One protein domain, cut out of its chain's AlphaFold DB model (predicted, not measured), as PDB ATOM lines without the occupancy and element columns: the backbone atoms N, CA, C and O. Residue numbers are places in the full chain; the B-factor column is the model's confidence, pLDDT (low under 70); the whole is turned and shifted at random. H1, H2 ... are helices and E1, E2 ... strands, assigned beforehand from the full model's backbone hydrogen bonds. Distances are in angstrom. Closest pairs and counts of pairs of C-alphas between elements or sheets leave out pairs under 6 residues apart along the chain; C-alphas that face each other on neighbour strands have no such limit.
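This is residues 9 to 119 of the 119 residues of an uncharacterized protein of Embleya scabrispora (UniProt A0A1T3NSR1). A strongly twisted sheet of five strands, curled like part of a barrel, makes one end of an elongated domain, and the helix H2 runs away from it as an arm that makes the other end. A long link with no named element, residues 15 to 31, leads from E1 to the short helix H1, which sits near H2 and off the sheet. The printed part has 111 residues, with E1, H1, E2, E3, E4, E5 and H2 along it, and its class is mixed, helices and strands. The mixed sheet has the order E2, E1, E5, E4, E3, with E1 and E5 parallel and the other neighbours antiparallel. The whole is loose, with a radius of gyration of the C-alphas of 17.1 A and spans of 62 by 27 by 23 A.

E1, residues 9 to 14, begins at C-alpha 9 (-21.701, 29.622, 42.227) and is 16.0 A long. H1 is residues 32 to 35, E2 residues 44 to 48 and E3 residues 58 to 61. E4, residues 66 to 76, is 27.2 A long and bends by 59 degrees at residue 72. E5, residues 83 to 90, is 22.5 A long and ends at C-alpha 90 (-18.056, 33.560, 24.891). H2, residues 98 to 115, is 26.0 A long and ends at C-alpha 115 (-16.939, 58.703, 6.553).

E2 and E3 are the edge strands of the sheet. E2 and E1 are antiparallel at 132 degrees, with N 11 and O 45 2.9 A apart, within hydrogen-bond range. E1 and E5 are parallel at 31 degrees, with N 14 and O 88 at 2.8 A. E3, E4 and E5 form a meander, each strand the antiparallel neighbour of the one before. In the hairpin of E4 and E5, N 74 and O 85 are 2.9 A apart; in that of E3 and E4, N 59 and O 68 are 2.8 A apart. H1 and H2 are close but not clearly touching, their closest C-alphas being those of Ala 35 and Met 102, 6.7 A apart. Neither helix is on the sheet. Every O i to N i+4 pair of H2 is within hydrogen-bond range, and H1 is too short for such a pair.

The C-alphas of Arg 80 and Thr 118 are the two farthest apart, at 61.8 A. The printed part has no cut and ends at the chain's last residue, 119. The link from E1 to H1, 17 residues, is long, and that from E3 to E4 is tight. Residues 114 to 119, of which 114 and 115 belong to H2, stand free. The mean pLDDT of the printed part is 90.1, and residues 78 to 80 and 116 to 119 are under 70.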
ATOM      1  N   VAL A   9     -23.096  29.204  42.353       92.94
ATOM      2  CA  VAL A   9     -21.701  29.622  42.227       92.94
ATOM      3  C   VAL A   9     -21.643  30.995  41.568       92.94
ATOM      4  O   VAL A   9     -22.445  31.298  40.684       92.94
ATOM      5  N   ARG A  10     -20.686  31.839  41.975       94.50
ATOM      6  CA  ARG A  10     -20.466  33.128  41.304       94.50
ATOM      7  C   ARG A  10     -20.012  32.897  39.880       94.50
ATOM      8  O   ARG A  10     -19.222  31.991  39.631       94.50
ATOM      9  N   THR A  11     -20.442  33.762  38.977       95.44
ATOM     10  CA  THR A  11     -20.057  33.693  37.572       95.44
ATOM     11  C   THR A  11     -19.476  35.003  37.076       95.44
ATOM     12  O   THR A  11     -19.853  36.086  37.532       95.44
ATOM     13  N   VAL A  12     -18.546  34.893  36.132       96.44
ATOM     14  CA  VAL A  12     -18.029  36.016  35.350       96.44
ATOM     15  C   VAL A  12     -18.042  35.613  33.884       96.44
ATOM     16  O   VAL A  12     -17.560  34.535  33.537       96.44
ATOM     17  N   LEU A  13     -18.582  36.481  33.037       97.88
ATOM     18  CA  LEU A  13     -18.597  36.303  31.592       97.88
ATOM     19  C   LEU A  13     -17.424  37.064  30.975       97.88
ATOM     20  O   LEU A  13     -17.152  38.212  31.331       97.88
ATOM     21  N   GLN A  14     -16.697  36.423  30.071       97.75
ATOM     22  CA  GLN A  14     -15.512  36.985  29.428       97.75
ATOM     23  C   GLN A  14     -15.525  36.739  27.924       97.75
ATOM     24  O   GLN A  14     -16.127  35.782  27.442       97.75
ATOM     25  N   ALA A  15     -14.757  37.551  27.202       97.00
ATOM     26  CA  ALA A  15     -14.504  37.345  25.785       97.00
ATOM     27  C   ALA A  15     -13.919  35.950  25.503       97.00
ATOM     28  O   ALA A  15     -13.202  35.360  26.332       97.00
ATOM     29  N   ALA A  16     -14.183  35.466  24.291       96.44
ATOM     30  CA  ALA A  16     -13.690  34.195  23.787       96.44
ATOM     31  C   ALA A  16     -12.167  34.085  23.967       96.44
ATOM     32  O   ALA A  16     -11.412  35.044  23.755       96.44
ATOM     33  N   GLY A  17     -11.697  32.918  24.398       92.44
ATOM     34  CA  GLY A  17     -10.272  32.620  24.497       92.44
ATOM     35  C   GLY A  17      -9.700  32.158  23.152       92.44
ATOM     36  O   GLY A  17     -10.456  31.908  22.212       92.44
ATOM     37  N   PRO A  18      -8.368  32.003  23.044       87.75
ATOM     38  CA  PRO A  18      -7.720  31.550  21.809       87.75
ATOM     39  C   PRO A  18      -8.245  30.204  21.292       87.75
ATOM     40  O   PRO A  18      -8.346  29.998  20.087       87.75
ATOM     41  N   ARG A  19      -8.618  29.289  22.197       88.81
ATOM     42  CA  ARG A  19      -9.172  27.977  21.831       88.81
ATOM     43  C   ARG A  19     -10.580  28.098  21.245       88.81
ATOM     44  O   ARG A  19     -10.891  27.397  20.294       88.81
ATOM     45  N   GLN A  20     -11.391  29.009  21.781       88.19
ATOM     46  CA  GLN A  20     -12.786  29.215  21.383       88.19
ATOM     47  C   GLN A  20     -12.939  29.942  20.037       88.19
ATOM     48  O   GLN A  20     -14.007  29.878  19.435       88.19
ATOM     49  N   VAL A  21     -11.890  30.618  19.553       90.00
ATOM     50  CA  VAL A  21     -11.872  31.255  18.221       90.00
ATOM     51  C   VAL A  21     -11.144  30.436  17.158       90.00
ATOM     52  O   VAL A  21     -11.060  30.852  16.004       90.00
ATOM     53  N   ARG A  22     -10.587  29.273  17.514       89.44
ATOM     54  CA  ARG A  22      -9.874  28.432  16.552       89.44
ATOM     55  C   ARG A  22     -10.855  27.914  15.499       89.44
ATOM     56  O   ARG A  22     -11.792  27.204  15.836       89.44
ATOM     57  N   GLY A  23     -10.607  28.243  14.232       86.19
ATOM     58  CA  GLY A  23     -11.488  27.869  13.118       86.19
ATOM     59  C   GLY A  23     -12.648  28.839  12.878       86.19
ATOM     60  O   GLY A  23     -13.494  28.565  12.035       86.19
ATOM     61  N   LEU A  24     -12.691  29.971  13.587       88.88
ATOM     62  CA  LEU A  24     -13.667  31.022  13.330       88.88
ATOM     63  C   LEU A  24     -13.329  31.752  12.020       88.88
ATOM     64  O   LEU A  24     -12.240  32.310  11.882       88.88
ATOM     65  N   ALA A  25     -14.268  31.769  11.077       86.50
ATOM     66  CA  ALA A  25     -14.176  32.605   9.884       86.50
ATOM     67  C   ALA A  25     -14.639  34.030  10.218       86.50
ATOM     68  O   ALA A  25     -15.741  34.218  10.736       86.50
ATOM     69  N   LEU A  26     -13.800  35.026   9.929       87.31
ATOM     70  CA  LEU A  26     -14.095  36.436  10.190       87.31
ATOM     71  C   LEU A  26     -14.449  37.165   8.892       87.31
ATOM     72  O   LEU A  26     -13.735  36.989   7.900       87.31
ATOM     73  N   PRO A  27     -15.494  38.012   8.881       87.00
ATOM     74  CA  PRO A  27     -15.717  38.931   7.774       87.00
ATOM     75  C   PRO A  27     -14.518  39.865   7.567       87.00
ATOM     76  O   PRO A  27     -13.817  40.235   8.514       87.00
ATOM     77  N   VAL A  28     -14.297  40.274   6.317       85.94
ATOM     78  CA  VAL A  28     -13.213  41.199   5.958       85.94
ATOM     79  C   VAL A  28     -13.379  42.517   6.717       85.94
ATOM     80  O   VAL A  28     -14.470  43.072   6.788       85.94
ATOM     81  N   GLY A  29     -12.282  43.022   7.283       85.94
ATOM     82  CA  GLY A  29     -12.267  44.287   8.023       85.94
ATOM     83  C   GLY A  29     -12.685  44.187   9.494       85.94
ATOM     84  O   GLY A  29     -12.553  45.177  10.212       85.94
ATOM     85  N   VAL A  30     -13.118  43.013   9.973       90.62
ATOM     86  CA  VAL A  30     -13.422  42.789  11.395       90.62
ATOM     87  C   VAL A  30     -12.161  42.331  12.136       90.62
ATOM     88  O   VAL A  30     -11.636  41.249  11.857       90.62
ATOM     89  N   PRO A  31     -11.642  43.109  13.100       90.12
ATOM     90  CA  PRO A  31     -10.482  42.703  13.876       90.12
ATOM     91  C   PRO A  31     -10.830  41.588  14.873       90.12
ATOM     92  O   PRO A  31     -11.898  41.563  15.484       90.12
ATOM     93  N   LEU A  32      -9.868  40.695  15.126       89.06
ATOM     94  CA  LEU A  32     -10.063  39.524  15.993       89.06
ATOM     95  C   LEU A  32     -10.550  39.878  17.410       89.06
ATOM     96  O   LEU A  32     -11.289  39.107  18.017       89.06
ATOM     97  N   HIS A  33     -10.145  41.022  17.967       90.44
ATOM     98  CA  HIS A  33     -10.582  41.418  19.308       90.44
ATOM     99  C   HIS A  33     -12.083  41.737  19.376       90.44
ATOM    100  O   HIS A  33     -12.682  41.513  20.423       90.44
ATOM    101  N   GLU A  34     -12.695  42.195  18.282       91.44
ATOM    102  CA  GLU A  34     -14.148  42.385  18.192       91.44
ATOM    103  C   GLU A  34     -14.861  41.052  18.010       91.44
ATOM    104  O   GLU A  34     -15.842  40.785  18.695       91.44
ATOM    105  N   ALA A  35     -14.304  40.158  17.195       90.81
ATOM    106  CA  ALA A  35     -14.870  38.826  17.002       90.81
ATOM    107  C   ALA A  35     -14.853  37.945  18.255       90.81
ATOM    108  O   ALA A  35     -15.643  37.016  18.403       90.81
ATOM    109  N   ARG A  36     -13.958  38.246  19.193       94.50
ATOM    110  CA  ARG A  36     -13.915  37.574  20.491       94.50
ATOM    111  C   ARG A  36     -15.001  38.049  21.448       94.50
ATOM    112  O   ARG A  36     -15.228  37.362  22.445       94.50
ATOM    113  N   ARG A  37     -15.614  39.208  21.201       94.19
ATOM    114  CA  ARG A  37     -16.533  39.825  22.152       94.19
ATOM    115  C   ARG A  37     -17.927  39.231  22.055       94.19
ATOM    116  O   ARG A  37     -18.533  39.217  20.986       94.19
ATOM    117  N   GLY A  38     -18.433  38.777  23.193       93.69
ATOM    118  CA  GLY A  38     -19.841  38.459  23.367       93.69
ATOM    119  C   GLY A  38     -20.614  39.654  23.950       93.69
ATOM    120  O   GLY A  38     -20.018  40.513  24.609       93.69
ATOM    121  N   PRO A  39     -21.945  39.725  23.763       94.38
ATOM    122  CA  PRO A  39     -22.759  40.855  24.235       94.38
ATOM    123  C   PRO A  39     -22.773  41.061  25.756       94.38
ATOM    124  O   PRO A  39     -23.078  42.154  26.225       94.38
ATOM    125  N   HIS A  40     -22.441  40.026  26.532       96.31
ATOM    126  CA  HIS A  40     -22.475  40.058  27.996       96.31
ATOM    127  C   HIS A  40     -21.076  40.025  28.625       96.31
ATOM    128  O   HIS A  40     -20.930  39.742  29.816       96.31
ATOM    129  N   ASP A  41     -20.025  40.293  27.850       95.12
ATOM    130  CA  ASP A  41     -18.657  40.288  28.360       95.12
ATOM    131  C   ASP A  41     -18.472  41.298  29.499       95.12
ATOM    132  O   ASP A  41     -18.878  42.454  29.417       95.12
ATOM    133  N   GLY A  42     -17.823  40.860  30.580       93.62
ATOM    134  CA  GLY A  42     -17.636  41.648  31.798       93.62
ATOM    135  C   GLY A  42     -18.791  41.533  32.796       93.62
ATOM    136  O   GLY A  42     -18.616  41.924  33.954       93.62
ATOM    137  N   ALA A  43     -19.930  40.953  32.401       95.75
ATOM    138  CA  ALA A  43     -21.039  40.715  33.313       95.75
ATOM    139  C   ALA A  43     -20.647  39.725  34.419       95.75
ATOM    140  O   ALA A  43     -19.844  38.804  34.234       95.75
ATOM    141  N   ARG A  44     -21.234  39.929  35.599       94.94
ATOM    142  CA  ARG A  44     -21.044  39.083  36.779       94.94
ATOM    143  C   ARG A  44     -22.399  38.685  37.336       94.94
ATOM    144  O   ARG A  44     -23.325  39.491  37.319       94.94
ATOM    145  N   GLY A  45     -22.492  37.482  37.880       93.44
ATOM    146  CA  GLY A  45     -23.746  36.980  38.426       93.44
ATOM    147  C   GLY A  45     -23.565  35.733  39.275       93.44
ATOM    148  O   GLY A  45     -22.521  35.525  39.903       93.44
ATOM    149  N   ALA A  46     -24.611  34.917  39.290       93.94
ATOM    150  CA  ALA A  46     -24.621  33.599  39.893       93.94
ATOM    151  C   ALA A  46     -25.266  32.608  38.920       93.94
ATOM    152  O   ALA A  46     -26.109  32.988  38.109       93.94
ATOM    153  N   THR A  47     -24.855  31.346  38.988       93.75
ATOM    154  CA  THR A  47     -25.524  30.250  38.283       93.75
ATOM    155  C   THR A  47     -25.736  29.085  39.229       93.75
ATOM    156  O   THR A  47     -24.922  28.856  40.131       93.75
ATOM    157  N   ARG A  48     -26.828  28.352  39.028       94.56
ATOM    158  CA  ARG A  48     -27.128  27.147  39.794       94.56
ATOM    159  C   ARG A  48     -26.192  26.021  39.352       94.56
ATOM    160  O   ARG A  48     -25.983  25.821  38.159       94.56
ATOM    161  N   VAL A  49     -25.626  25.305  40.318       94.12
ATOM    162  CA  VAL A  49     -24.799  24.120  40.057       94.12
ATOM    163  C   VAL A  49     -25.674  22.937  39.644       94.12
ATOM    164  O   VAL A  49     -26.843  22.849  40.024       94.12
ATOM    165  N   THR A  50     -25.111  22.027  38.861       93.88
ATOM    166  CA  THR A  50     -25.733  20.760  38.474       93.88
ATOM    167  C   THR A  50     -25.823  19.798  39.662       93.88
ATOM    168  O   THR A  50     -25.375  20.094  40.772       93.88
ATOM    169  N   SER A  51     -26.449  18.636  39.458       91.25
ATOM    170  CA  SER A  51     -26.708  17.642  40.512       91.25
ATOM    171  C   SER A  51     -25.444  17.088  41.181       91.25
ATOM    172  O   SER A  51     -25.497  16.654  42.326       91.25
ATOM    173  N   ASP A  52     -24.312  17.124  40.484       91.19
ATOM    174  CA  ASP A  52     -22.976  16.755  40.969       91.19
ATOM    175  C   ASP A  52     -22.249  17.911  41.696       91.19
ATOM    176  O   ASP A  52     -21.120  17.752  42.155       91.19
ATOM    177  N   GLY A  53     -22.867  19.093  41.802       87.94
ATOM    178  CA  GLY A  53     -22.275  20.277  42.426       87.94
ATOM    179  C   GLY A  53     -21.270  21.036  41.548       87.94
ATOM    180  O   GLY A  53     -20.587  21.950  42.044       87.94
ATOM    181  N   SER A  54     -21.157  20.688  40.262       92.31
ATOM    182  CA  SER A  54     -20.346  21.428  39.293       92.31
ATOM    183  C   SER A  54     -21.152  22.562  38.631       92.31
ATOM    184  O   SER A  54     -22.380  22.542  38.617       92.31
ATOM    185  N   PRO A  55     -20.520  23.651  38.161       95.12
ATOM    186  CA  PRO A  55     -21.221  24.632  37.337       95.12
ATOM    187  C   PRO A  55     -21.605  24.001  35.988       95.12
ATOM    188  O   PRO A  55     -20.846  23.168  35.489       95.12
ATOM    189  N   PRO A  56     -22.720  24.413  35.360       96.31
ATOM    190  CA  PRO A  56     -23.093  23.898  34.049       96.31
ATOM    191  C   PRO A  56     -21.971  24.146  33.022       96.31
ATOM    192  O   PRO A  56     -21.291  25.168  33.085       96.31
ATOM    193  N   PRO A  57     -21.767  23.247  32.046       96.44
ATOM    194  CA  PRO A  57     -20.678  23.384  31.076       96.44
ATOM    195  C   PRO A  57     -20.891  24.550  30.098       96.44
ATOM    196  O   PRO A  57     -19.932  25.054  29.511       96.44
ATOM    197  N   VAL A  58     -22.140  24.986  29.919       97.12
ATOM    198  CA  VAL A  58     -22.526  26.118  29.075       97.12
ATOM    199  C   VAL A  58     -23.605  26.953  29.755       97.12
ATOM    200  O   VAL A  58     -24.451  26.429  30.476       97.12
ATOM    201  N   LEU A  59     -23.587  28.254  29.488       97.62
ATOM    202  CA  LEU A  59     -24.676  29.181  29.764       97.62
ATOM    203  C   LEU A  59     -25.225  29.696  28.442       97.62
ATOM    204  O   LEU A  59     -24.468  30.072  27.545       97.62
ATOM    205  N   THR A  60     -26.545  29.731  28.349       97.38
ATOM    206  CA  THR A  60     -27.273  30.195  27.174       97.38
ATOM    207  C   THR A  60     -28.070  31.443  27.517       97.38
ATOM    208  O   THR A  60     -28.763  31.469  28.534       97.38
ATOM    209  N   PHE A  61     -28.020  32.444  26.646       96.44
ATOM    210  CA  PHE A  61     -28.802  33.676  26.742       96.44
ATOM    211  C   PHE A  61     -29.608  33.874  25.458       96.44
ATOM    212  O   PHE A  61     -29.366  33.187  24.460       96.44
ATOM    213  N   GLU A  62     -30.579  34.790  25.497       96.00
ATOM    214  CA  GLU A  62     -31.427  35.132  24.345       96.00
ATOM    215  C   GLU A  62     -32.042  33.887  23.683       96.00
ATOM    216  O   GLU A  62     -31.894  33.652  22.487       96.00
ATOM    217  N   GLY A  63     -32.646  33.002  24.485       94.69
ATOM    218  CA  GLY A  63     -33.259  31.768  23.979       94.69
ATOM    219  C   GLY A  63     -32.275  30.775  23.342       94.69
ATOM    220  O   GLY A  63     -32.670  30.001  22.476       94.69
ATOM    221  N   GLY A  64     -30.993  30.802  23.726       96.06
ATOM    222  CA  GLY A  64     -29.959  29.914  23.173       96.06
ATOM    223  C   GLY A  64     -29.149  30.515  22.026       96.06
ATOM    224  O   GLY A  64     -28.254  29.859  21.503       96.06
ATOM    225  N   GLN A  65     -29.423  31.763  21.649       97.38
ATOM    226  CA  GLN A  65     -28.733  32.445  20.553       97.38
ATOM    227  C   GLN A  65     -27.308  32.895  20.914       97.38
ATOM    228  O   GLN A  65     -26.453  33.042  20.033       97.38
ATOM    229  N   ILE A  66     -27.044  33.094  22.205       97.62
ATOM    230  CA  ILE A  66     -25.731  33.450  22.745       97.62
ATOM    231  C   ILE A  66     -25.295  32.351  23.701       97.62
ATOM    232  O   ILE A  66     -25.990  32.055  24.675       97.62
ATOM    233  N   VAL A  67     -24.114  31.791  23.460       98.00
ATOM    234  CA  VAL A  67     -23.550  30.714  24.268       98.00
ATOM    235  C   VAL A  67     -22.228  31.155  24.875       98.00
ATOM    236  O   VAL A  67     -21.325  31.650  24.195       98.00
ATOM    237  N   TYR A  68     -22.109  30.940  26.177       98.19
ATOM    238  CA  TYR A  68     -20.874  31.067  26.932       98.19
ATOM    239  C   TYR A  68     -20.485  29.690  27.470       98.19
ATOM    240  O   TYR A  68     -21.290  29.018  28.106       98.19
ATOM    241  N   GLN A  69     -19.252  29.261  27.228       97.62
ATOM    242  CA  GLN A  69     -18.731  27.968  27.659       97.62
ATOM    243  C   GLN A  69     -17.891  28.120  28.925       97.62
ATOM    244  O   GLN A  69     -17.113  29.068  29.049       97.62
ATOM    245  N   LEU A  70     -18.036  27.182  29.860       96.88
ATOM    246  CA  LEU A  70     -17.228  27.130  31.071       96.88
ATOM    247  C   LEU A  70     -15.744  26.981  30.700       96.88
ATOM    248  O   LEU A  70     -15.364  26.050  29.996       96.88
ATOM    249  N   ASP A  71     -14.915  27.912  31.169       95.56
ATOM    250  CA  ASP A  71     -13.466  27.923  30.929       95.56
ATOM    251  C   ASP A  71     -12.711  27.392  32.145       95.56
ATOM    252  O   ASP A  71     -11.858  26.516  32.037       95.56
ATOM    253  N   GLN A  72     -13.040  27.917  33.325       94.75
ATOM    254  CA  GLN A  72     -12.381  27.542  34.569       94.75
ATOM    255  C   GLN A  72     -13.254  27.848  35.779       94.75
ATOM    256  O   GLN A  72     -14.112  28.734  35.747       94.75
ATOM    257  N   VAL A  73     -12.975  27.154  36.878       94.94
ATOM    258  CA  VAL A  73     -13.527  27.457  38.199       94.94
ATOM    259  C   VAL A  73     -12.363  27.757  39.126       94.94
ATOM    260  O   VAL A  73     -11.527  26.891  39.367       94.94
ATOM    261  N   ALA A  74     -12.311  28.980  39.640       92.38
ATOM    262  CA  ALA A  74     -11.282  29.424  40.567       92.38
ATOM    263  C   ALA A  74     -11.863  29.595  41.974       92.38
ATOM    264  O   ALA A  74     -13.018  29.988  42.143       92.38
ATOM    265  N   GLU A  75     -11.053  29.330  42.995       89.81
ATOM    266  CA  GLU A  75     -11.367  29.701  44.373       89.81
ATOM    267  C   GLU A  75     -10.701  31.037  44.698       89.81
ATOM    268  O   GLU A  75      -9.489  31.189  44.569       89.81
ATOM    269  N   HIS A  76     -11.492  32.010  45.143       82.94
ATOM    270  CA  HIS A  76     -10.989  33.303  45.595       82.94
ATOM    271  C   HIS A  76     -11.218  33.473  47.098       82.94
ATOM    272  O   HIS A  76     -12.304  33.182  47.599       82.94
ATOM    273  N   GLY A  77     -10.214  33.996  47.805       77.69
ATOM    274  CA  GLY A  77     -10.263  34.286  49.242       77.69
ATOM    275  C   GLY A  77      -9.281  33.452  50.070       77.69
ATOM    276  O   GLY A  77      -8.603  32.564  49.559       77.69
ATOM    277  N   THR A  78      -9.203  33.744  51.367       67.31
ATOM    278  CA  THR A  78      -8.303  33.085  52.327       67.31
ATOM    279  C   THR A  78      -9.093  32.414  53.458       67.31
ATOM    280  O   THR A  78     -10.139  32.901  53.896       67.31
ATOM    281  N   GLY A  79      -8.610  31.258  53.928       67.38
ATOM    282  CA  GLY A  79      -9.225  30.503  55.027       67.38
ATOM    283  C   GLY A  79     -10.684  30.099  54.765       67.38
ATOM    284  O   GLY A  79     -11.029  29.631  53.684       67.38
ATOM    285  N   ARG A  80     -11.565  30.304  55.752       66.19
ATOM    286  CA  ARG A  80     -13.001  29.949  55.691       66.19
ATOM    287  C   ARG A  80     -13.839  30.804  54.719       66.19
ATOM    288  O   ARG A  80     -15.037  30.578  54.606       66.19
ATOM    289  N   ARG A  81     -13.245  31.793  54.036       70.25
ATOM    290  CA  ARG A  81     -13.927  32.708  53.093       70.25
ATOM    291  C   ARG A  81     -13.652  32.394  51.618       70.25
ATOM    292  O   ARG A  81     -13.808  33.272  50.773       70.25
ATOM    293  N   ARG A  82     -13.234  31.169  51.289       80.62
ATOM    294  CA  ARG A  82     -13.081  30.757  49.888       80.62
ATOM    295  C   ARG A  82     -14.434  30.751  49.183       80.62
ATOM    296  O   ARG A  82     -15.387  30.139  49.654       80.62
ATOM    297  N   VAL A  83     -14.505  31.433  48.047       84.75
ATOM    298  CA  VAL A  83     -15.683  31.469  47.178       84.75
ATOM    299  C   VAL A  83     -15.290  30.935  45.812       84.75
ATOM    300  O   VAL A  83     -14.331  31.419  45.210       84.75
ATOM    301  N   ARG A  84     -16.050  29.960  45.312       90.75
ATOM    302  CA  ARG A  84     -15.905  29.453  43.945       90.75
ATOM    303  C   ARG A  84     -16.463  30.480  42.958       90.75
ATOM    304  O   ARG A  84     -17.575  30.984  43.136       90.75
ATOM    305  N   VAL A  85     -15.688  30.782  41.925       94.31
ATOM    306  CA  VAL A  85     -16.054  31.663  40.815       94.31
ATOM    307  C   VAL A  85     -15.846  30.894  39.517       94.31
ATOM    308  O   VAL A  85     -14.731  30.486  39.201       94.31
ATOM    309  N   ALA A  86     -16.926  30.683  38.775       96.50
ATOM    310  CA  ALA A  86     -16.914  30.068  37.461       96.50
ATOM    311  C   ALA A  86     -16.770  31.148  36.381       96.50
ATOM    312  O   ALA A  86     -17.615  32.034  36.238       96.50
ATOM    313  N   THR A  87     -15.688  31.076  35.615       96.88
ATOM    314  CA  THR A  87     -15.467  31.944  34.461       96.88
ATOM    315  C   THR A  87     -16.004  31.248  33.227       96.88
ATOM    316  O   THR A  87     -15.552  30.155  32.881       96.88
ATOM    317  N   TYR A  88     -16.934  31.904  32.545       97.81
ATOM    318  CA  TYR A  88     -17.433  31.459  31.257       97.81
ATOM    319  C   TYR A  88     -16.922  32.386  30.165       97.81
ATOM    320  O   TYR A  88     -16.971  33.609  30.297       97.81
ATOM    321  N   ARG A  89     -16.442  31.807  29.069       98.06
ATOM    322  CA  ARG A  89     -15.993  32.549  27.895       98.06
ATOM    323  C   ARG A  89     -17.023  32.465  26.794       98.06
ATOM    324  O   ARG A  89     -17.612  31.408  26.589       98.06
ATOM    325  N   TYR A  90     -17.210  33.559  26.070       97.94
ATOM    326  CA  TYR A  90     -18.056  33.560  24.891       97.94
ATOM    327  C   TYR A  90     -17.603  32.458  23.924       97.94
ATOM    328  O   TYR A  90     -16.399  32.250  23.733       97.94
ATOM    329  N   ALA A  91     -18.562  31.735  23.349       97.00
ATOM    330  CA  ALA A  91     -18.325  30.631  22.431       97.00
ATOM    331  C   ALA A  91     -18.901  30.977  21.045       97.00
ATOM    332  O   ALA A  91     -20.039  30.603  20.747       97.00
ATOM    333  N   PRO A  92     -18.133  31.685  20.190       95.62
ATOM    334  CA  PRO A  92     -18.571  32.119  18.863       95.62
ATOM    335  C   PRO A  92     -19.136  30.988  18.002       95.62
ATOM    336  O   PRO A  92     -20.225  31.110  17.456       95.62
ATOM    337  N   LEU A  93     -18.432  29.854  17.950       94.25
ATOM    338  CA  LEU A  93     -18.815  28.694  17.140       94.25
ATOM    339  C   LEU A  93     -20.077  27.980  17.646       94.25
ATOM    340  O   LEU A  93     -20.704  27.249  16.891       94.25
ATOM    341  N   LEU A  94     -20.436  28.180  18.917       95.19
ATOM    342  CA  LEU A  94     -21.638  27.603  19.522       95.19
ATOM    343  C   LEU A  94     -22.808  28.587  19.551       95.19
ATOM    344  O   LEU A  94     -23.904  28.187  19.916       95.19
ATOM    345  N   SER A  95     -22.582  29.860  19.217       96.25
ATOM    346  CA  SER A  95     -23.581  30.924  19.313       96.25
ATOM    347  C   SER A  95     -24.202  31.188  17.940       96.25
ATOM    348  O   SER A  95     -23.554  31.834  17.114       96.25
ATOM    349  N   PRO A  96     -25.455  30.771  17.676       96.19
ATOM    350  CA  PRO A  96     -26.081  30.960  16.365       96.19
ATOM    351  C   PRO A  96     -26.176  32.425  15.927       96.19
ATOM    352  O   PRO A  96     -26.150  32.717  14.736       96.19
ATOM    353  N   MET A  97     -26.232  33.365  16.876       95.56
ATOM    354  CA  MET A  97     -26.275  34.797  16.570       95.56
ATOM    355  C   MET A  97     -24.905  35.394  16.216       95.56
ATOM    356  O   MET A  97     -24.840  36.519  15.720       95.56
ATOM    357  N   HIS A  98     -23.804  34.665  16.428       95.62
ATOM    358  CA  HIS A  98     -22.456  35.186  16.200       95.62
ATOM    359  C   HIS A  98     -22.222  35.714  14.772       95.62
ATOM    360  O   HIS A  98     -21.751  36.847  14.649       95.62
ATOM    361  N   PRO A  99     -22.594  34.995  13.692       93.12
ATOM    362  CA  PRO A  99     -22.392  35.492  12.330       93.12
ATOM    363  C   PRO A  99     -23.113  36.822  12.078       93.12
ATOM    364  O   PRO A  99     -22.546  37.733  11.478       93.12
ATOM    365  N   ARG A 100     -24.335  36.970  12.608       92.94
ATOM    366  CA  ARG A 100     -25.122  38.203  12.486       92.94
ATOM    367  C   ARG A 100     -24.477  39.366  13.240       92.94
ATOM    368  O   ARG A 100     -24.436  40.472  12.713       92.94
ATOM    369  N   LEU A 101     -23.943  39.125  14.440       91.94
ATOM    370  CA  LEU A 101     -23.186  40.143  15.181       91.94
ATOM    371  C   LEU A 101     -21.960  40.605  14.385       91.94
ATOM    372  O   LEU A 101     -21.702  41.802  14.301       91.94
ATOM    373  N   MET A 102     -21.233  39.673  13.766       94.38
ATOM    374  CA  MET A 102     -20.049  40.004  12.968       94.38
ATOM    375  C   MET A 102     -20.384  40.771  11.693       94.38
ATOM    376  O   MET A 102     -19.617  41.648  11.301       94.38
ATOM    377  N   GLN A 103     -21.534  40.497  11.077       92.56
ATOM    378  CA  GLN A 103     -22.017  41.281   9.945       92.56
ATOM    379  C   GLN A 103     -22.269  42.742  10.340       92.56
ATOM    380  O   GLN A 103     -21.777  43.643   9.668       92.56
ATOM    381  N   VAL A 104     -22.961  42.984  11.459       90.44
ATOM    382  CA  VAL A 104     -23.214  44.352  11.947       90.44
ATOM    383  C   VAL A 104     -21.899  45.082  12.230       90.44
ATOM    384  O   VAL A 104     -21.723  46.225  11.822       90.44
ATOM    385  N   VAL A 105     -20.936  44.411  12.868       90.56
ATOM    386  CA  VAL A 105     -19.606  44.988  13.123       90.56
ATOM    387  C   VAL A 105     -18.885  45.350  11.819       90.56
ATOM    388  O   VAL A 105     -18.298  46.428  11.717       90.56
ATOM    389  N   ALA A 106     -18.942  44.477  10.809       91.62
ATOM    390  CA  ALA A 106     -18.344  44.734   9.502       91.62
ATOM    391  C   ALA A 106     -18.987  45.947   8.805       91.62
ATOM    392  O   ALA A 106     -18.272  46.806   8.286       91.62
ATOM    393  N   GLU A 107     -20.318  46.044   8.830       90.69
ATOM    394  CA  GLU A 107     -21.072  47.156   8.244       90.69
ATOM    395  C   GLU A 107     -20.730  48.492   8.916       90.69
ATOM    396  O   GLU A 107     -20.439  49.471   8.227       90.69
ATOM    397  N   GLU A 108     -20.695  48.538  10.249       89.31
ATOM    398  CA  GLU A 108     -20.334  49.752  10.988       89.31
ATOM    399  C   GLU A 108     -18.898  50.194  10.685       89.31
ATOM    400  O   GLU A 108     -18.641  51.374  10.434       89.31
ATOM    401  N   ARG A 109     -17.950  49.254  10.603       86.88
ATOM    402  CA  ARG A 109     -16.570  49.585  10.224       86.88
ATOM    403  C   ARG A 109     -16.452  50.080   8.787       86.88
ATOM    404  O   ARG A 109     -15.705  51.028   8.547       86.88
ATOM    405  N   ALA A 110     -17.190  49.492   7.847       87.75
ATOM    406  CA  ALA A 110     -17.225  49.966   6.467       87.75
ATOM    407  C   ALA A 110     -17.767  51.405   6.379       87.75
ATOM    408  O   ALA A 110     -17.166  52.244   5.706       87.75
ATOM    409  N   LYS A 111     -18.841  51.723   7.117       87.25
ATOM    410  CA  LYS A 111     -19.385  53.089   7.215       87.25
ATOM    411  C   LYS A 111     -18.364  54.067   7.797       87.25
ATOM    412  O   LYS A 111     -18.151  55.132   7.222       87.25
ATOM    413  N   HIS A 112     -17.690  53.702   8.889       83.25
ATOM    414  CA  HIS A 112     -16.652  54.540   9.493       83.25
ATOM    415  C   HIS A 112     -15.472  54.793   8.543       83.25
ATOM    416  O   HIS A 112     -15.009  55.928   8.440       83.25
ATOM    417  N   ALA A 113     -15.018  53.773   7.809       81.94
ATOM    418  CA  ALA A 113     -13.943  53.917   6.828       81.94
ATOM    419  C   ALA A 113     -14.329  54.837   5.654       81.94
ATOM    420  O   ALA A 113     -13.479  55.562   5.136       81.94
ATOM    421  N   LEU A 114     -15.602  54.833   5.241       75.62
ATOM    422  CA  LEU A 114     -16.120  55.744   4.216       75.62
ATOM    423  C   LEU A 114     -16.242  57.182   4.737       75.62
ATOM    424  O   LEU A 114     -15.777  58.099   4.068       75.62
ATOM    425  N   GLY A 115     -16.784  57.377   5.944       71.81
ATOM    426  CA  GLY A 115     -16.939  58.703   6.553       71.81
ATOM    427  C   GLY A 115     -15.612  59.402   6.868       71.81
ATOM    428  O   GLY A 115     -15.527  60.622   6.774       71.81
ATOM    429  N   GLN A 116     -14.555  58.640   7.169       64.12
ATOM    430  CA  GLN A 116     -13.194  59.166   7.346       64.12
ATOM    431  C   GLN A 116     -12.488  59.520   6.030       64.12
ATOM    432  O   GLN A 116     -11.494  60.230   6.060       64.12
ATOM    433  N   ARG A 117     -12.961  59.023   4.880       57.41
ATOM    434  CA  ARG A 117     -12.399  59.368   3.559       57.41
ATOM    435  C   ARG A 117     -13.019  60.622   2.948       57.41
ATOM    436  O   ARG A 117     -12.487  61.132   1.969       57.41
ATOM    437  N   THR A 118     -14.151  61.071   3.479       54.41
ATOM    438  CA  THR A 118     -14.889  62.252   3.008       54.41
ATOM    439  C   THR A 118     -14.702  63.485   3.897       54.41
ATOM    440  O   THR A 118     -15.304  64.516   3.607       54.41
ATOM    441  N   ALA A 119     -13.912  63.373   4.968       48.28
ATOM    442  CA  ALA A 119     -13.514  64.461   5.862       48.28
ATOM    443  C   ALA A 119     -12.030  64.783   5.657       48.28
ATOM    444  O   ALA A 119     -11.679  65.976   5.772       48.28
TER     445      ALA A 119